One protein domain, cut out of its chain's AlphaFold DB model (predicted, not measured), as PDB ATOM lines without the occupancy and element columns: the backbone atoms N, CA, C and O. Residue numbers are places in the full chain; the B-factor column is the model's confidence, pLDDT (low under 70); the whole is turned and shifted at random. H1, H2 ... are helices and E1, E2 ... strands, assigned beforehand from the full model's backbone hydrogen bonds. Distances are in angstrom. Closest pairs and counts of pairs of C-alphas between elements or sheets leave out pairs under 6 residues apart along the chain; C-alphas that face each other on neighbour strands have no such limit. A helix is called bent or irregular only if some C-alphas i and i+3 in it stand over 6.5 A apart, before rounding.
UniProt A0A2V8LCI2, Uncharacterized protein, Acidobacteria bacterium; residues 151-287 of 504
ATOM      1  N   LEU A 151     185.481 185.836 212.638       85.44
ATOM      2  CA  LEU A 151     186.371 184.789 213.117       85.44
ATOM      3  C   LEU A 151     185.834 184.161 214.401       85.44
ATOM      4  O   LEU A 151     185.911 182.942 214.551       85.44
ATOM      5  N   GLN A 152     185.284 184.962 215.313       88.19
ATOM      6  CA  GLN A 152     184.651 184.454 216.525       88.19
ATOM      7  C   GLN A 152     183.448 183.563 216.199       88.19
ATOM      8  O   GLN A 152     183.361 182.457 216.737       88.19
ATOM      9  N   VAL A 153     182.571 184.001 215.287       90.56
ATOM     10  CA  VAL A 153     181.381 183.238 214.867       90.56
ATOM     11  C   VAL A 153     181.778 181.888 214.271       90.56
ATOM     12  O   VAL A 153     181.326 180.839 214.732       90.56
ATOM     13  N   LEU A 154     182.687 181.891 213.291       91.38
ATOM     14  CA  LEU A 154     183.110 180.663 212.617       91.38
ATOM     15  C   LEU A 154     183.921 179.743 213.541       91.38
ATOM     16  O   LEU A 154     183.805 178.523 213.442       91.38
ATOM     17  N   ARG A 155     184.711 180.291 214.477       90.69
ATOM     18  CA  ARG A 155     185.386 179.481 215.505       90.69
ATOM     19  C   ARG A 155     184.380 178.777 216.404       90.69
ATOM     20  O   ARG A 155     184.549 177.589 216.637       90.69
ATOM     21  N   ALA A 156     183.353 179.478 216.877       92.38
ATOM     22  CA  ALA A 156     182.322 178.881 217.722       92.38
ATOM     23  C   ALA A 156     181.532 177.780 216.994       92.38
ATOM     24  O   ALA A 156     181.118 176.806 217.619       92.38
ATOM     25  N   GLU A 157     181.348 177.911 215.677       93.38
ATOM     26  CA  GLU A 157     180.689 176.889 214.862       93.38
ATOM     27  C   GLU A 157     181.568 175.656 214.628       93.38
ATOM     28  O   GLU A 157     181.105 174.522 214.774       93.38
ATOM     29  N   TYR A 158     182.804 175.862 214.172       93.75
ATOM     30  CA  TYR A 158     183.609 174.786 213.591       93.75
ATOM     31  C   TYR A 158     184.652 174.212 214.538       93.75
ATOM     32  O   TYR A 158     185.059 173.074 214.335       93.75
ATOM     33  N   LEU A 159     185.095 174.957 215.552       93.19
ATOM     34  CA  LEU A 159     186.123 174.508 216.487       93.19
ATOM     35  C   LEU A 159     185.510 174.184 217.853       93.19
ATOM     36  O   LEU A 159     184.706 174.956 218.375       93.19
ATOM     37  N   PRO A 160     185.918 173.074 218.488       92.06
ATOM     38  CA  PRO A 160     185.523 172.815 219.861       92.06
ATOM     39  C   PRO A 160     186.186 173.830 220.817       92.06
ATOM     40  O   PRO A 160     187.251 174.368 220.496       92.06
ATOM     41  N   PRO A 161     185.621 174.075 222.017       89.94
ATOM     42  CA  PRO A 161     186.129 175.087 222.952       89.94
ATOM     43  C   PRO A 161     187.600 174.900 223.354       89.94
ATOM     44  O   PRO A 161     188.314 175.874 223.581       89.94
ATOM     45  N   GLN A 162     188.067 173.651 223.420       89.19
ATOM     46  CA  GLN A 162     189.461 173.302 223.707       89.19
ATOM     47  C   GLN A 162     190.419 173.461 222.506       89.19
ATOM     48  O   GLN A 162     191.628 173.245 222.651       89.19
ATOM     49  N   GLY A 163     189.904 173.831 221.330       90.06
ATOM     50  CA  GLY A 163     190.625 173.810 220.061       90.06
ATOM     51  C   GLY A 163     190.955 172.388 219.598       90.06
ATOM     52  O   GLY A 163     190.371 171.413 220.058       90.06
ATOM     53  N   LEU A 164     191.917 172.253 218.687       94.81
ATOM     54  CA  LEU A 164     192.345 170.951 218.165       94.81
ATOM     55  C   LEU A 164     193.315 170.261 219.140       94.81
ATOM     56  O   LEU A 164     194.511 170.159 218.871       94.81
ATOM     57  N   ALA A 165     192.829 169.842 220.309       94.69
ATOM     58  CA  ALA A 165     193.677 169.275 221.356       94.69
ATOM     59  C   ALA A 165     194.154 167.852 221.019       94.69
ATOM     60  O   ALA A 165     195.315 167.531 221.272       94.69
ATOM     61  N   ALA A 166     193.278 167.032 220.437       96.19
ATOM     62  CA  ALA A 166     193.554 165.656 220.037       96.19
ATOM     63  C   ALA A 166     193.177 165.394 218.571       96.19
ATOM     64  O   ALA A 166     192.347 166.102 217.992       96.19
ATOM     65  N   SER A 167     193.704 164.313 217.987       94.81
ATOM     66  CA  SER A 167     193.352 163.908 216.614       94.81
ATOM     67  C   SER A 167     191.842 163.742 216.404       94.81
ATOM     68  O   SER A 167     191.347 164.008 215.313       94.81
ATOM     69  N   ALA A 168     191.093 163.328 217.430       94.50
ATOM     70  CA  ALA A 168     189.639 163.205 217.349       94.50
ATOM     71  C   ALA A 168     188.932 164.563 217.179       94.50
ATOM     72  O   ALA A 168     187.943 164.635 216.453       94.50
ATOM     73  N   ASP A 169     189.458 165.635 217.786       95.50
ATOM     74  CA  ASP A 169     188.927 166.991 217.606       95.50
ATOM     75  C   ASP A 169     189.118 167.428 216.148       95.50
ATOM     76  O   ASP A 169     188.168 167.840 215.488       95.50
ATOM     77  N   ALA A 170     190.335 167.264 215.612       95.44
ATOM     78  CA  ALA A 170     190.652 167.579 214.218       95.44
ATOM     79  C   ALA A 170     189.797 166.773 213.231       95.44
ATOM     80  O   ALA A 170     189.290 167.334 212.260       95.44
ATOM     81  N   LYS A 171     189.563 165.484 213.508       95.44
ATOM     82  CA  LYS A 171     188.653 164.647 212.719       95.44
ATOM     83  C   LYS A 171     187.226 165.189 212.720       95.44
ATOM     84  O   LYS A 171     186.625 165.279 211.657       95.44
ATOM     85  N   ALA A 172     186.698 165.554 213.888       95.81
ATOM     86  CA  ALA A 172     185.344 166.083 214.010       95.81
ATOM     87  C   ALA A 172     185.180 167.408 213.247       95.81
ATOM     88  O   ALA A 172     184.174 167.607 212.567       95.81
ATOM     89  N   VAL A 173     186.190 168.287 213.296       96.75
ATOM     90  CA  VAL A 173     186.199 169.520 212.493       96.75
ATOM     91  C   VAL A 173     186.237 169.200 210.997       96.75
ATOM     92  O   VAL A 173     185.445 169.765 210.244       96.75
ATOM     93  N   ALA A 174     187.098 168.277 210.557       96.62
ATOM     94  CA  ALA A 174     187.178 167.863 209.155       96.62
ATOM     95  C   ALA A 174     185.847 167.263 208.663       96.62
ATOM     96  O   ALA A 174     185.339 167.688 207.629       96.62
ATOM     97  N   ASP A 175     185.234 166.365 209.439       96.06
ATOM     98  CA  ASP A 175     183.934 165.750 209.130       96.06
ATOM     99  C   ASP A 175     182.805 166.773 208.999       96.06
ATOM    100  O   ASP A 175     181.865 166.558 208.237       96.06
ATOM    101  N   LYS A 176     182.892 167.889 209.729       95.00
ATOM    102  CA  LYS A 176     181.893 168.957 209.679       95.00
ATOM    103  C   LYS A 176     182.142 169.943 208.535       95.00
ATOM    104  O   LYS A 176     181.200 170.336 207.848       95.00
ATOM    105  N   LEU A 177     183.387 170.377 208.347       95.75
ATOM    106  CA  LEU A 177     183.745 171.476 207.448       95.75
ATOM    107  C   LEU A 177     184.022 171.009 206.016       95.75
ATOM    108  O   LEU A 177     183.544 171.618 205.060       95.75
ATOM    109  N   PHE A 178     184.800 169.941 205.843       96.50
ATOM    110  CA  PHE A 178     185.314 169.554 204.529       96.50
ATOM    111  C   PHE A 178     184.244 169.059 203.550       96.50
ATOM    112  O   PHE A 178     184.341 169.433 202.382       96.50
ATOM    113  N   PRO A 179     183.195 168.314 203.956       95.50
ATOM    114  CA  PRO A 179     182.091 167.994 203.050       95.50
ATOM    115  C   PRO A 179     181.384 169.239 202.509       95.50
ATOM    116  O   PRO A 179     181.120 169.321 201.311       95.50
ATOM    117  N   ARG A 180     181.131 170.234 203.371       94.44
ATOM    118  CA  ARG A 180     180.480 171.496 202.986       94.44
ATOM    119  C   ARG A 180     181.349 172.291 202.010       94.44
ATOM    120  O   ARG A 180     180.862 172.773 200.992       94.44
ATOM    121  N   LEU A 181     182.657 172.364 202.275       93.38
ATOM    122  CA  LEU A 181     183.613 172.975 201.347       93.38
ATOM    123  C   LEU A 181     183.682 172.226 200.011       93.38
ATOM    124  O   LEU A 181     183.731 172.870 198.970       93.38
ATOM    125  N   ALA A 182     183.658 170.890 200.019       92.62
ATOM    126  CA  ALA A 182     183.695 170.088 198.798       92.62
ATOM    127  C   ALA A 182     182.477 170.353 197.900       92.62
ATOM    128  O   ALA A 182     182.629 170.525 196.694       92.62
ATOM    129  N   VAL A 183     181.278 170.428 198.485       92.62
ATOM    130  CA  VAL A 183     180.048 170.771 197.754       92.62
ATOM    131  C   VAL A 183     180.133 172.190 197.190       92.62
ATOM    132  O   VAL A 183     179.889 172.387 196.001       92.62
ATOM    133  N   LEU A 184     180.553 173.168 198.000       90.38
ATOM    134  CA  LEU A 184     180.699 174.550 197.544       90.38
ATOM    135  C   LEU A 184     181.704 174.674 196.382       90.38
ATOM    136  O   LEU A 184     181.431 175.350 195.394       90.38
ATOM    137  N   LEU A 185     182.852 173.998 196.471       86.06
ATOM    138  CA  LEU A 185     183.886 174.007 195.431       86.06
ATOM    139  C   LEU A 185     183.386 173.438 194.095       86.06
ATOM    140  O   LEU A 185     183.744 173.974 193.045       86.06
ATOM    141  N   LYS A 186     182.499 172.434 194.126       87.00
ATOM    142  CA  LYS A 186     181.847 171.901 192.919       87.00
ATOM    143  C   LYS A 186     180.991 172.937 192.208       87.00
ATOM    144  O   LYS A 186     181.036 173.012 190.983       87.00
ATOM    145  N   TYR A 187     180.275 173.784 192.949       85.50
ATOM    146  CA  TYR A 187     179.531 174.895 192.346       85.50
ATOM    147  C   TYR A 187     180.438 175.951 191.701       85.50
ATOM    148  O   TYR A 187     180.006 176.646 190.785       85.50
ATOM    149  N   PHE A 188     181.702 176.037 192.122       77.56
ATOM    150  CA  PHE A 188     182.722 176.878 191.490       77.56
ATOM    151  C   PHE A 188     183.517 176.169 190.382       77.56
ATOM    152  O   PHE A 188     184.483 176.733 189.874       77.56
ATOM    153  N   GLY A 189     183.108 174.959 189.983       79.56
ATOM    154  CA  GLY A 189     183.710 174.214 188.875       79.56
ATOM    155  C   GLY A 189     184.953 173.396 189.235       79.56
ATOM    156  O   GLY A 189     185.623 172.909 188.330       79.56
ATOM    157  N   TYR A 190     185.263 173.225 190.523       81.81
ATOM    158  CA  TYR A 190     186.350 172.353 190.977       81.81
ATOM    159  C   TYR A 190     185.804 170.989 191.385       81.81
ATOM    160  O   TYR A 190     184.835 170.920 192.143       81.81
ATOM    161  N   ASP A 191     186.454 169.899 190.971       85.69
ATOM    162  CA  ASP A 191     186.165 168.613 191.602       85.69
ATOM    163  C   ASP A 191     186.840 168.551 192.975       85.69
ATOM    164  O   ASP A 191     188.018 168.875 193.145       85.69
ATOM    165  N   ALA A 192     186.062 168.167 193.978       89.88
ATOM    166  CA  ALA A 192     186.497 168.117 195.358       89.88
ATOM    167  C   ALA A 192     185.868 166.918 196.067       89.88
ATOM    168  O   ALA A 192     184.650 166.708 196.037       89.88
ATOM    169  N   VAL A 193     186.709 166.131 196.734       91.56
ATOM    170  CA  VAL A 193     186.312 164.893 197.406       91.56
ATOM    171  C   VAL A 193     186.862 164.880 198.822       91.56
ATOM    172  O   VAL A 193     188.066 165.006 199.042       91.56
ATOM    173  N   TYR A 194     185.967 164.694 199.789       95.31
ATOM    174  CA  TYR A 194     186.332 164.443 201.176       95.31
ATOM    175  C   TYR A 194     186.373 162.938 201.456       95.31
ATOM    176  O   TYR A 194     185.377 162.245 201.247       95.31
ATOM    177  N   ASP A 195     187.499 162.442 201.975       93.38
ATOM    178  CA  ASP A 195     187.617 161.078 202.494       93.38
ATOM    179  C   ASP A 195     187.880 161.095 204.005       93.38
ATOM    180  O   ASP A 195     188.975 161.413 204.472       93.38
ATOM    181  N   GLY A 196     186.856 160.719 204.776       90.12
ATOM    182  CA  GLY A 196     186.904 160.628 206.234       90.12
ATOM    183  C   GLY A 196     187.586 159.369 206.781       90.12
ATOM    184  O   GLY A 196     187.660 159.204 208.000       90.12
ATOM    185  N   ARG A 197     188.054 158.440 205.939       90.31
ATOM    186  CA  ARG A 197     188.668 157.182 206.400       90.31
ATOM    187  C   ARG A 197     190.126 157.385 206.823       90.31
ATOM    188  O   ARG A 197     190.789 158.287 206.319       90.31
ATOM    189  N   PRO A 198     190.693 156.527 207.693       84.50
ATOM    190  CA  PRO A 198     192.115 156.589 208.062       84.50
ATOM    191  C   PRO A 198     193.087 156.489 206.878       84.50
ATOM    192  O   PRO A 198     194.185 157.045 206.943       84.50
ATOM    193  N   GLU A 199     192.665 155.799 205.814       86.94
ATOM    194  CA  GLU A 199     193.380 155.595 204.546       86.94
ATOM    195  C   GLU A 199     193.582 156.894 203.755       86.94
ATOM    196  O   GLU A 199     194.498 156.964 202.940       86.94
ATOM    197  N   SER A 200     192.791 157.936 204.029       81.81
ATOM    198  CA  SER A 200     192.887 159.252 203.379       81.81
ATOM    199  C   SER A 200     194.273 159.900 203.494       81.81
ATOM    200  O   SER A 200     194.666 160.696 202.645       81.81
ATOM    201  N   ARG A 201     195.053 159.515 204.512       78.88
ATOM    202  CA  ARG A 201     196.427 159.990 204.747       78.88
ATOM    203  C   ARG A 201     197.461 159.351 203.815       78.88
ATOM    204  O   ARG A 201     198.629 159.739 203.819       78.88
ATOM    205  N   THR A 202     197.055 158.353 203.035       76.44
ATOM    206  CA  THR A 202     197.936 157.666 202.090       76.44
ATOM    207  C   THR A 202     198.400 158.642 201.007       76.44
ATOM    208  O   THR A 202     197.616 159.411 200.449       76.44
ATOM    209  N   GLY A 203     199.703 158.633 200.715       72.50
ATOM    210  CA  GLY A 203     200.302 159.556 199.748       72.50
ATOM    211  C   GLY A 203     200.483 160.988 200.268       72.50
ATOM    212  O   GLY A 203     200.538 161.904 199.457       72.50
ATOM    213  N   LEU A 204     200.539 161.190 201.593       77.88
ATOM    214  CA  LEU A 204     200.966 162.450 202.233       77.88
ATOM    215  C   LEU A 204     202.431 162.424 202.718       77.88
ATOM    216  O   LEU A 204     202.871 163.350 203.395       77.88
ATOM    217  N   GLY A 205     203.179 161.353 202.431       79.06
ATOM    218  CA  GLY A 205     204.539 161.166 202.948       79.06
ATOM    219  C   GLY A 205     204.597 161.203 204.482       79.06
ATOM    220  O   GLY A 205     203.657 160.773 205.157       79.06
ATOM    221  N   ASP A 206     205.682 161.751 205.032       80.69
ATOM    222  CA  ASP A 206     205.895 161.862 206.484       80.69
ATOM    223  C   ASP A 206     204.837 162.734 207.180       80.69
ATOM    224  O   ASP A 206     204.483 162.483 208.335       80.69
ATOM    225  N   LEU A 207     204.256 163.709 206.468       83.56
ATOM    226  CA  LEU A 207     203.187 164.564 206.996       83.56
ATOM    227  C   LEU A 207     201.902 163.793 207.299       83.56
ATOM    228  O   LEU A 207     201.129 164.224 208.151       83.56
ATOM    229  N   GLY A 208     201.700 162.614 206.703       84.19
ATOM    230  CA  GLY A 208     200.595 161.718 207.057       84.19
ATOM    231  C   GLY A 208     200.598 161.281 208.531       84.19
ATOM    232  O   GLY A 208     199.545 160.937 209.074       84.19
ATOM    233  N   ASN A 209     201.753 161.332 209.207       87.19
ATOM    234  CA  ASN A 209     201.875 161.050 210.643       87.19
ATOM    235  C   ASN A 209     201.543 162.260 211.531       87.19
ATOM    236  O   ASN A 209     201.385 162.103 212.738       87.19
ATOM    237  N   HIS A 210     201.425 163.447 210.935       90.62
ATOM    238  CA  HIS A 210     201.213 164.726 211.614       90.62
ATOM    239  C   HIS A 210     199.826 165.329 211.359       90.62
ATOM    240  O   HIS A 210     199.537 166.448 211.783       90.62
ATOM    241  N   VAL A 211     198.943 164.596 210.679       92.69
ATOM    242  CA  VAL A 211     197.570 165.025 210.403       92.69
ATOM    243  C   VAL A 211     196.565 163.956 210.804       92.69
ATOM    244  O   VAL A 211     196.823 162.751 210.734       92.69
ATOM    245  N   SER A 212     195.398 164.418 211.234       92.75
ATOM    246  CA  SER A 212     194.248 163.575 211.526       92.75
ATOM    247  C   SER A 212     193.725 162.912 210.243       92.75
ATOM    248  O   SER A 212     193.875 163.475 209.156       92.75
ATOM    249  N   PRO A 213     193.064 161.739 210.330       91.81
ATOM    250  CA  PRO A 213     192.192 161.263 209.260       91.81
ATOM    251  C   PRO A 213     191.186 162.342 208.831       91.81
ATOM    252  O   PRO A 213     190.810 163.187 209.646       91.81
ATOM    253  N   GLY A 214     190.712 162.273 207.586       93.81
ATOM    254  CA  GLY A 214     189.830 163.292 207.020       93.81
ATOM    255  C   GLY A 214     190.605 164.256 206.135       93.81
ATOM    256  O   GLY A 214     191.031 165.316 206.586       93.81
ATOM    257  N   VAL A 215     190.775 163.883 204.867       94.88
ATOM    258  CA  VAL A 215     191.473 164.706 203.872       94.88
ATOM    259  C   VAL A 215     190.482 165.173 202.820       94.88
ATOM    260  O   VAL A 215     189.745 164.368 202.248       94.88
ATOM    261  N   LEU A 216     190.476 166.477 202.555       95.69
ATOM    262  CA  LEU A 216     189.784 167.066 201.415       95.69
ATOM    263  C   LEU A 216     190.766 167.186 200.255       95.69
ATOM    264  O   LEU A 216     191.771 167.880 200.362       95.69
ATOM    265  N   THR A 217     190.475 166.512 199.152       91.88
ATOM    266  CA  THR A 217     191.248 166.596 197.913       91.88
ATOM    267  C   THR A 217     190.509 167.503 196.946       91.88
ATOM    268  O   THR A 217     189.347 167.242 196.652       91.88
ATOM    269  N   VAL A 218     191.165 168.561 196.476       88.88
ATOM    270  CA  VAL A 218     190.644 169.503 195.478       88.88
ATOM    271  C   VAL A 218     191.486 169.372 194.220       88.88
ATOM    272  O   VAL A 218     192.701 169.571 194.265       88.88
ATOM    273  N   PHE A 219     190.854 169.043 193.103       84.75
ATOM    274  CA  PHE A 219     191.499 168.915 191.804       84.75
ATOM    275  C   PHE A 219     191.449 170.264 191.085       84.75
ATOM    276  O   PHE A 219     190.392 170.881 190.966       84.75
ATOM    277  N   VAL A 220     192.614 170.764 190.669       74.69
ATOM    278  CA  VAL A 220     192.769 172.155 190.187       74.69
ATOM    279  C   VAL A 220     192.889 172.224 188.657       74.69
ATOM    280  O   VAL A 220     192.918 173.310 188.086       74.69
ATOM    281  N   GLN A 221     192.928 171.083 187.961       68.00
ATOM    282  CA  GLN A 221     192.902 171.048 186.498       68.00
ATOM    283  C   GLN A 221     191.459 171.059 185.969       68.00
ATOM    284  O   GLN A 221     190.704 170.136 186.266       68.00
ATOM    285  N   PRO A 222     191.078 172.065 185.163       51.53
ATOM    286  CA  PRO A 222     189.784 172.097 184.507       51.53
ATOM    287  C   PRO A 222     189.863 171.239 183.240       51.53
ATOM    288  O   PRO A 222     190.424 171.668 182.239       51.53
ATOM    289  N   ASP A 223     189.358 170.010 183.314       52.44
ATOM    290  CA  ASP A 223     188.901 169.199 182.177       52.44
ATOM    291  C   ASP A 223     189.772 169.266 180.898       52.44
ATOM    292  O   ASP A 223     189.423 169.859 179.873       52.44
ATOM    293  N   PHE A 224     190.925 168.600 180.941       49.22
ATOM    294  CA  PHE A 224     191.465 167.948 179.750       49.22
ATOM    295  C   PHE A 224     191.117 166.470 179.897       49.22
ATOM    296  O   PHE A 224     191.124 165.967 181.010       49.22
ATOM    297  N   GLN A 225     190.843 165.748 178.810       51.94
ATOM    298  CA  GLN A 225     190.432 164.327 178.804       51.94
ATOM    299  C   GLN A 225     191.487 163.323 179.351       51.94
ATOM    300  O   GLN A 225     191.527 162.156 178.964       51.94
ATOM    301  N   LEU A 226     192.385 163.780 180.219       53.84
ATOM    302  CA  LEU A 226     193.385 163.054 180.979       53.84
ATOM    303  C   LEU A 226     192.983 163.162 182.456       53.84
ATOM    304  O   LEU A 226     192.738 164.262 182.932       53.84
ATOM    305  N   GLY A 227     192.911 162.026 183.161       55.72
ATOM    306  CA  GLY A 227     192.442 161.975 184.554       55.72
ATOM    307  C   GLY A 227     193.163 162.961 185.475       55.72
ATOM    308  O   GLY A 227     194.314 163.292 185.217       55.72
ATOM    309  N   ASP A 228     192.481 163.410 186.526       60.59
ATOM    310  CA  ASP A 228     192.882 164.497 187.425       60.59
ATOM    311  C   ASP A 228     194.335 164.370 187.933       60.59
ATOM    312  O   ASP A 228     194.626 163.626 188.872       60.59
ATOM    313  N   ARG A 229     195.281 165.078 187.290       67.31
ATOM    314  CA  ARG A 229     196.728 164.875 187.515       67.31
ATOM    315  C   ARG A 229     197.313 165.690 188.644       67.31
ATOM    316  O   ARG A 229     198.343 165.277 189.162       67.31
ATOM    317  N   CYS A 230     196.714 166.822 189.013       78.38
ATOM    318  CA  CYS A 230     197.247 167.677 190.067       78.38
ATOM    319  C   CYS A 230     196.167 168.415 190.854       78.38
ATOM    320  O   CYS A 230     195.083 168.733 190.353       78.38
ATOM    321  N   GLY A 231     196.501 168.758 192.089       81.94
ATOM    322  CA  GLY A 231     195.601 169.491 192.954       81.94
ATOM    323  C   GLY A 231     196.206 169.805 194.307       81.94
ATOM    324  O   GLY A 231     197.426 169.851 194.476       81.94
ATOM    325  N   ILE A 232     195.328 170.031 195.277       86.56
ATOM    326  CA  ILE A 232     195.685 170.356 196.652       86.56
ATOM    327  C   ILE A 232     194.924 169.430 197.601       86.56
ATOM    328  O   ILE A 232     193.718 169.228 197.463       86.56
ATOM    329  N   LYS A 233     195.626 168.881 198.590       89.81
ATOM    330  CA  LYS A 233     195.047 168.177 199.733       89.81
ATOM    331  C   LYS A 233     195.035 169.096 200.948       89.81
ATOM    332  O   LYS A 233     196.045 169.722 201.264       89.81
ATOM    333  N   LEU A 234     193.904 169.146 201.636       93.81
ATOM    334  CA  LEU A 234     193.702 169.868 202.886       93.81
ATOM    335  C   LEU A 234     193.485 168.851 204.007       93.81
ATOM    336  O   LEU A 234     192.662 167.943 203.879       93.81
ATOM    337  N   ALA A 235     194.222 169.001 205.103       94.81
ATOM    338  CA  ALA A 235     194.138 168.140 206.278       94.81
ATOM    339  C   ALA A 235     194.292 168.967 207.560       94.81
ATOM    340  O   ALA A 235     194.808 170.082 207.526       94.81
ATOM    341  N   LEU A 236     193.853 168.431 208.699       96.31
ATOM    342  CA  LEU A 236     193.960 169.114 209.991       96.31
ATOM    343  C   LEU A 236     194.962 168.410 210.909       96.31
ATOM    344  O   LEU A 236     194.943 167.189 211.042       96.31
ATOM    345  N   SER A 237     195.810 169.191 211.570       95.69
ATOM    346  CA  SER A 237     196.780 168.754 212.572       95.69
ATOM    347  C   SER A 237     196.404 169.319 213.939       95.69
ATOM    348  O   SER A 237     196.259 170.531 214.113       95.69
ATOM    349  N   SER A 238     196.222 168.420 214.900       96.25
ATOM    350  CA  SER A 238     195.968 168.716 216.309       96.25
ATOM    351  C   SER A 238     197.268 168.818 217.109       96.25
ATOM    352  O   SER A 238     198.351 168.475 216.629       96.25
ATOM    353  N   ARG A 239     197.171 169.262 218.364       95.62
ATOM    354  CA  ARG A 239     198.323 169.483 219.251       95.62
ATOM    355  C   ARG A 239     199.148 168.220 219.513       95.62
ATOM    356  O   ARG A 239     200.368 168.288 219.609       95.62
ATOM    357  N   ASP A 240     198.497 167.063 219.600       95.12
ATOM    358  CA  ASP A 240     199.141 165.746 219.713       95.12
ATOM    359  C   ASP A 240     199.784 165.254 218.401       95.12
ATOM    360  O   ASP A 240     200.559 164.298 218.423       95.12
ATOM    361  N   LEU A 241     199.509 165.920 217.275       93.38
ATOM    362  CA  LEU A 241     200.016 165.603 215.937       93.38
ATOM    363  C   LEU A 241     200.970 166.673 215.377       93.38
ATOM    364  O   LEU A 241     201.241 166.699 214.180       93.38
ATOM    365  N   GLY A 242     201.536 167.528 216.232       90.62
ATOM    366  CA  GLY A 242     202.512 168.554 215.841       90.62
ATOM    367  C   GLY A 242     201.970 169.985 215.818       90.62
ATOM    368  O   GLY A 242     202.750 170.903 215.594       90.62
ATOM    369  N   ASP A 243     200.677 170.177 216.107       93.56
ATOM    370  CA  ASP A 243     200.021 171.485 216.276       93.56
ATOM    371  C   ASP A 243     200.111 172.401 215.039       93.56
ATOM    372  O   ASP A 243     200.257 173.621 215.141       93.56
ATOM    373  N   PHE A 244     200.031 171.815 213.836       91.19
ATOM    374  CA  PHE A 244     200.177 172.572 212.587       91.19
ATOM    375  C   PHE A 244     198.894 173.291 212.132       91.19
ATOM    376  O   PHE A 244     198.968 174.166 211.273       91.19
ATOM    377  N   GLY A 245     197.718 172.971 212.684       93.19
ATOM    378  CA  GLY A 245     196.449 173.556 212.239       93.19
ATOM    379  C   GLY A 245     196.014 173.039 210.864       93.19
ATOM    380  O   GLY A 245     195.900 171.832 210.673       93.19
ATOM    381  N   LEU A 246     195.737 173.933 209.911       92.50
ATOM    382  CA  LEU A 246     195.380 173.557 208.540       92.50
ATOM    383  C   LEU A 246     196.642 173.264 207.730       92.50
ATOM    384  O   LEU A 246     197.419 174.172 207.459       92.50
ATOM    385  N   VAL A 247     196.805 172.017 207.302       90.50
ATOM    386  CA  VAL A 247     197.887 171.556 206.429       90.50
ATOM    387  C   VAL A 247     197.389 171.514 204.986       90.50
ATOM    388  O   VAL A 247     196.323 170.971 204.702       90.50
ATOM    389  N   ILE A 248     198.172 172.084 204.077       87.81
ATOM    390  CA  ILE A 248     197.886 172.245 202.655       87.81
ATOM    391  C   ILE A 248     199.037 171.616 201.873       87.81
ATOM    392  O   ILE A 248     200.167 172.100 201.928       87.81
ATOM    393  N   LEU A 249     198.761 170.538 201.145       85.12
ATOM    394  CA  LEU A 249     199.766 169.814 200.375       85.12
ATOM    395  C   LEU A 249     199.414 169.847 198.888       85.12
ATOM    396  O   LEU A 249     198.362 169.318 198.519       85.12
ATOM    397  N   PRO A 250     200.253 170.433 198.019       82.19
ATOM    398  CA  PRO A 250     200.088 170.229 196.592       82.19
ATOM    399  C   PRO A 250     200.376 168.761 196.259       82.19
ATOM    400  O   PRO A 250     201.168 168.098 196.928       82.19
ATOM    401  N   PHE A 251     199.729 168.242 195.224       79.31
ATOM    402  CA  PHE A 251     200.041 166.923 194.694       79.31
ATOM    403  C   PHE A 251     199.952 166.915 193.178       79.31
ATOM    404  O   PHE A 251     199.232 167.724 192.585       79.31
ATOM    405  N   GLY A 252     200.633 165.942 192.582       75.69
ATOM    406  CA  GLY A 252     200.529 165.660 191.165       75.69
ATOM    407  C   GLY A 252     201.625 166.266 190.307       75.69
ATOM    408  O   GLY A 252     202.493 166.996 190.781       75.69
ATOM    409  N   GLU A 253     201.540 165.956 189.019       68.12
ATOM    410  CA  GLU A 253     202.523 166.343 188.011       68.12
ATOM    411  C   GLU A 253     201.945 167.438 187.109       68.12
ATOM    412  O   GLU A 253     200.843 167.312 186.560       68.12
ATOM    413  N   LEU A 254     202.697 168.524 186.942       61.03
ATOM    414  CA  LEU A 254     202.427 169.536 185.929       61.03
ATOM    415  C   LEU A 254     203.260 169.229 184.688       61.03
ATOM    416  O   LEU A 254     204.482 169.151 184.761       61.03
ATOM    417  N   LEU A 255     202.579 169.134 183.547       58.28
ATOM    418  CA  LEU A 255     203.175 169.126 182.215       58.28
ATOM    419  C   LEU A 255     203.045 170.530 181.608       58.28
ATOM    420  O   LEU A 255     202.017 170.844 180.999       58.28
ATOM    421  N   PRO A 256     204.022 171.427 181.807       55.81
ATOM    422  CA  PRO A 256     204.105 172.655 181.041       55.81
ATOM    423  C   PRO A 256     204.116 172.389 179.525       55.81
ATOM    424  O   PRO A 256     204.445 171.310 179.048       55.81
ATOM    425  N   TYR A 257     203.800 173.423 178.740       48.34
ATOM    426  CA  TYR A 257     203.832 173.390 177.266       48.34
ATOM    427  C   TYR A 257     205.230 173.118 176.665       48.34
ATOM    428  O   TYR A 257     205.379 173.024 175.447       48.34
ATOM    429  N   TRP A 258     206.256 173.057 177.510       40.75
ATOM    430  CA  TRP A 258     207.608 172.610 177.210       40.75
ATOM    431  C   TRP A 258     207.818 171.289 177.960       40.75
ATOM    432  O   TRP A 258     207.495 171.233 179.139       40.75
ATOM    433  N   ASP A 259     208.316 170.251 177.275       35.88
ATOM    434  CA  ASP A 259     208.432 168.852 177.745       35.88
ATOM    435  C   ASP A 259     209.306 168.681 179.009       35.88
ATOM    436  O   ASP A 259     210.426 168.170 178.951       35.88
ATOM    437  N   VAL A 260     208.820 169.116 180.167       43.94
ATOM    438  CA  VAL A 260     209.440 168.874 181.471       43.94
ATOM    439  C   VAL A 260     208.348 168.576 182.473       43.94
ATOM    440  O   VAL A 260     207.576 169.459 182.817       43.94
ATOM    441  N   ASP A 261     208.322 167.348 182.971       40.66
ATOM    442  CA  ASP A 261     207.474 166.970 184.095       40.66
ATOM    443  C   ASP A 261     207.937 167.695 185.366       40.66
ATOM    444  O   ASP A 261     209.099 167.590 185.773       40.66
ATOM    445  N   LEU A 262     207.033 168.446 185.995       42.25
ATOM    446  CA  LEU A 262     207.234 169.023 187.321       42.25
ATOM    447  C   LEU A 262     206.369 168.255 188.325       42.25
ATOM    448  O   LEU A 262     205.160 168.484 188.393       42.25
ATOM    449  N   ASP A 263     206.986 167.382 189.121       52.59
ATOM    450  CA  ASP A 263     206.321 166.758 190.269       52.59
ATOM    451  C   ASP A 263     206.256 167.758 191.431       52.59
ATOM    452  O   ASP A 263     207.269 168.170 192.008       52.59
ATOM    453  N   LEU A 264     205.037 168.181 191.769       54.97
ATOM    454  CA  LEU A 264     204.799 169.142 192.840       54.97
ATOM    455  C   LEU A 264     205.120 168.569 194.228       54.97
ATOM    456  O   LEU A 264     205.435 169.344 195.132       54.97
ATOM    457  N   THR A 265     205.078 167.244 194.398       59.41
ATOM    458  CA  THR A 265     205.368 166.580 195.678       59.41
ATOM    459  C   THR A 265     206.862 166.524 195.998       59.41
ATOM    460  O   THR A 265     207.233 166.600 197.169       59.41
ATOM    461  N   ASP A 266     207.721 166.511 194.975       50.53
ATOM    462  CA  ASP A 266     209.178 166.540 195.135       50.53
ATOM    463  C   ASP A 266     209.732 167.958 195.384       50.53
ATOM    464  O   ASP A 266     210.864 168.111 195.845       50.53
ATOM    465  N   HIS A 267     208.985 169.012 195.027       45.72
ATOM    466  CA  HIS A 267     209.499 170.394 194.973       45.72
ATOM    467  C   HIS A 267     208.855 171.353 195.990       45.72
ATOM    468  O   HIS A 267     209.477 172.352 196.358       45.72
ATOM    469  N   ALA A 268     207.655 171.056 196.494       54.31
ATOM    470  CA  ALA A 268     207.028 171.776 197.599       54.31
ATOM    471  C   ALA A 268     206.395 170.766 198.563       54.31
ATOM    472  O   ALA A 268     205.360 170.186 198.254       54.31
ATOM    473  N   ALA A 269     206.965 170.573 199.759       67.25
ATOM    474  CA  ALA A 269     206.452 169.548 200.678       67.25
ATOM    475  C   ALA A 269     205.148 169.965 201.395       67.25
ATOM    476  O   ALA A 269     204.664 169.257 202.275       67.25
ATOM    477  N   GLY A 270     204.557 171.099 201.005       77.12
ATOM    478  CA  GLY A 270     203.327 171.661 201.550       77.12
ATOM    479  C   GLY A 270     203.566 172.854 202.471       77.12
ATOM    480  O   GLY A 270     204.694 173.268 202.741       77.12
ATOM    481  N   LEU A 271     202.475 173.408 202.980       81.62
ATOM    482  CA  LEU A 271     202.484 174.445 204.004       81.62
ATOM    483  C   LEU A 271     201.418 174.154 205.054       81.62
ATOM    484  O   LEU A 271     200.475 173.413 204.799       81.62
ATOM    485  N   ALA A 272     201.544 174.747 206.232       84.88
ATOM    486  CA  ALA A 272     200.490 174.742 207.231       84.88
ATOM    487  C   ALA A 272     200.271 176.126 207.827       84.88
ATOM    488  O   ALA A 272     201.206 176.915 207.932       84.88
ATOM    489  N   ILE A 273     199.033 176.402 208.226       82.25
ATOM    490  CA  ILE A 273     198.632 177.619 208.928       82.25
ATOM    491  C   ILE A 273     197.936 177.193 210.219       82.25
ATOM    492  O   ILE A 273     196.860 176.588 210.191       82.25
ATOM    493  N   GLY A 274     198.542 177.525 211.357       85.12
ATOM    494  CA  GLY A 274     198.061 177.099 212.668       85.12
ATOM    495  C   GLY A 274     198.444 178.045 213.806       85.12
ATOM    496  O   GLY A 274     198.804 179.198 213.561       85.12
ATOM    497  N   PRO A 275     198.379 177.581 215.068       83.44
ATOM    498  CA  PRO A 275     198.715 178.377 216.254       83.44
ATOM    499  C   PRO A 275     200.127 178.979 216.241       83.44
ATOM    500  O   PRO A 275     200.371 180.006 216.870       83.44
ATOM    501  N   HIS A 276     201.051 178.355 215.507       82.06
ATOM    502  CA  HIS A 276     202.431 178.811 215.335       82.06
ATOM    503  C   HIS A 276     202.638 179.690 214.087       82.06
ATOM    504  O   HIS A 276     203.772 180.021 213.745       82.06
ATOM    505  N   GLY A 277     201.554 180.085 213.411       74.19
ATOM    506  CA  GLY A 277     201.593 180.779 212.128       74.19
ATOM    507  C   GLY A 277     201.869 179.831 210.957       74.19
ATOM    508  O   GLY A 277     201.509 178.654 210.999       74.19
ATOM    509  N   LEU A 278     202.488 180.359 209.900       74.81
ATOM    510  CA  LEU A 278     202.929 179.610 208.730       74.81
ATOM    511  C   LEU A 278     204.074 178.649 209.070       74.81
ATOM    512  O   LEU A 278     205.145 179.074 209.501       74.81
ATOM    513  N   THR A 279     203.890 177.380 208.725       78.69
ATOM    514  CA  THR A 279     204.968 176.394 208.608       78.69
ATOM    515  C   THR A 279     205.136 176.014 207.142       78.69
ATOM    516  O   THR A 279     204.157 175.672 206.486       78.69
ATOM    517  N   LEU A 280     206.358 176.073 206.611       76.81
ATOM    518  CA  LEU A 280     206.677 175.550 205.281       76.81
ATOM    519  C   LEU A 280     207.342 174.188 205.432       76.81
ATOM    520  O   LEU A 280     208.282 174.037 206.214       76.81
ATOM    521  N   PHE A 281     206.864 173.211 204.675       76.19
ATOM    522  CA  PHE A 281     207.466 171.893 204.619       76.19
ATOM    523  C   PHE A 281     208.341 171.818 203.353       76.19
ATOM    524  O   PHE A 281     207.889 172.124 202.249       76.19
ATOM    525  N   GLY A 282     209.599 171.388 203.501       67.19
ATOM    526  CA  GLY A 282     210.543 171.177 202.391       67.19
ATOM    527  C   GLY A 282     211.535 172.326 202.122       67.19
ATOM    528  O   GLY A 282     211.220 173.499 202.302       67.19
ATOM    529  N   GLY A 283     212.748 171.949 201.684       53.09
ATOM    530  CA  GLY A 283     213.830 172.805 201.160       53.09
ATOM    531  C   GLY A 283     214.473 173.804 202.137       53.09
ATOM    532  O   GLY A 283     213.900 174.844 202.443       53.09
ATOM    533  N   ALA A 284     215.722 173.567 202.560       44.81
ATOM    534  CA  ALA A 284     216.497 174.569 203.301       44.81
ATOM    535  C   ALA A 284     216.662 175.860 202.466       44.81
ATOM    536  O   ALA A 284     217.303 175.832 201.418       44.81
ATOM    537  N   GLY A 285     216.107 176.984 202.935       50.56
ATOM    538  CA  GLY A 285     216.263 178.304 202.301       50.56
ATOM    539  C   GLY A 285     214.987 178.947 201.744       50.56
ATOM    540  O   GLY A 285     215.066 180.055 201.218       50.56
ATOM    541  N   THR A 286     213.815 178.320 201.874       51.69
ATOM    542  CA  THR A 286     212.521 178.951 201.563       51.69
ATOM    543  C   THR A 286     212.156 179.981 202.643       51.69
ATOM    544  O   THR A 286     211.835 179.645 203.779       51.69
ATOM    545  N   THR A 287     212.238 181.274 202.313       50.28
ATOM    546  CA  THR A 287     211.964 182.379 203.259       50.28
ATOM    547  C   THR A 287     210.524 182.898 203.205       50.28
ATOM    548  O   THR A 287     210.160 183.782 203.980       50.28
TER     549      THR A 287
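This is residues 151 to 287 of the 504 residues of an uncharacterized protein of Acidobacteria bacterium (UniProt A0A2V8LCI2). One twisted sheet of six antiparallel strands makes the body, and a long bent helix, H2, packs along one face at the E1 side of it. On the opposite face is the short helix H3, beside the strands and over none of them, though only just, with 2 of its C-alphas falling on E2; H4 only grazes the sheet with its residues 207 to 209, H1 lies off the sheet, near the first arm of H2, and H5 is at the sheet's level beside E4. The printed part has 137 residues with five named helices and six named strands in the order H1 H2 E1 H3 H4 E2 E3 E4 H5 E5 E6, and the sheet's order is E1 E2 E3 E4 E5 E6. The class is mixed, helices and strands; the whole is compact, with a radius of gyration of the C-alphas of 15.6 A and spans of 50 by 38 by 28 A.

Find C-alpha 151 at (186.371, 184.789, 213.117), where H1 begins and runs to residue 158, 10.4 A. H2, residues 167 to 187, was assigned as one helix by its hydrogen bonds but is bent: C-alphas 176 and 179 are 6.7 A apart. Its arms are H2a, residues 167 to 176, 14.3 A, and H2b, residues 179 to 187, 13.0 A. Next come E1, 191 to 195, 13.3 A; H3, 198 to 201; H4, 205 to 209; and E2, 215 to 219, 12.8 A. E3 takes residues 230 to 237, 22.5 A, and E4, the longest strand, runs 27.3 A from C-alpha 245 at (196.449, 173.556, 212.239) to residue 254. H5 is 264 to 267, E5 271 to 274, and E6 277 to 280, ending at C-alpha 280 (206.677, 175.550, 205.281).

Begin at the meander E2 E3 E4, each strand the antiparallel neighbour of the one before: N 218 and O 232 are 2.8 A apart, and N 233 and O 249 2.8 A. E1 pairs with E2 through N 217 and O 193, 2.8 A; E5 pairs with E4 through N 248 and O 271, 2.8 A; the hairpin E5 and E6 has N 272 and O 279 at 2.8 A. H2b lies over E1, at a height over the sheet of 7.5 A, and the closest C-alphas are those of Ala 182 and Ala 192, 4.9 A. H2a, on the same face, has Ala 170 and Leu 236 closest, 5.6 A. H3 is on the opposite face. H1 and H2a are close but not clearly touching, Tyr 158 and Val 173 having the closest C-alphas, 6.0 A. In H1, H2a and H2b every O i to N i+4 pair is within hydrogen-bond range; H4 has 0 of 1, but 2 of 2 O i to N i+3 pairs, and H3 and H5 are too short.

The farthest C-alphas are those of Pro 161 and Asp 259, 50.8 A. The printed part has no cut, and no link is long. Look for pLDDT under 70 at residues 221 to 229, 253 to 269 and 282 to 287; the mean of the printed part is 80.3.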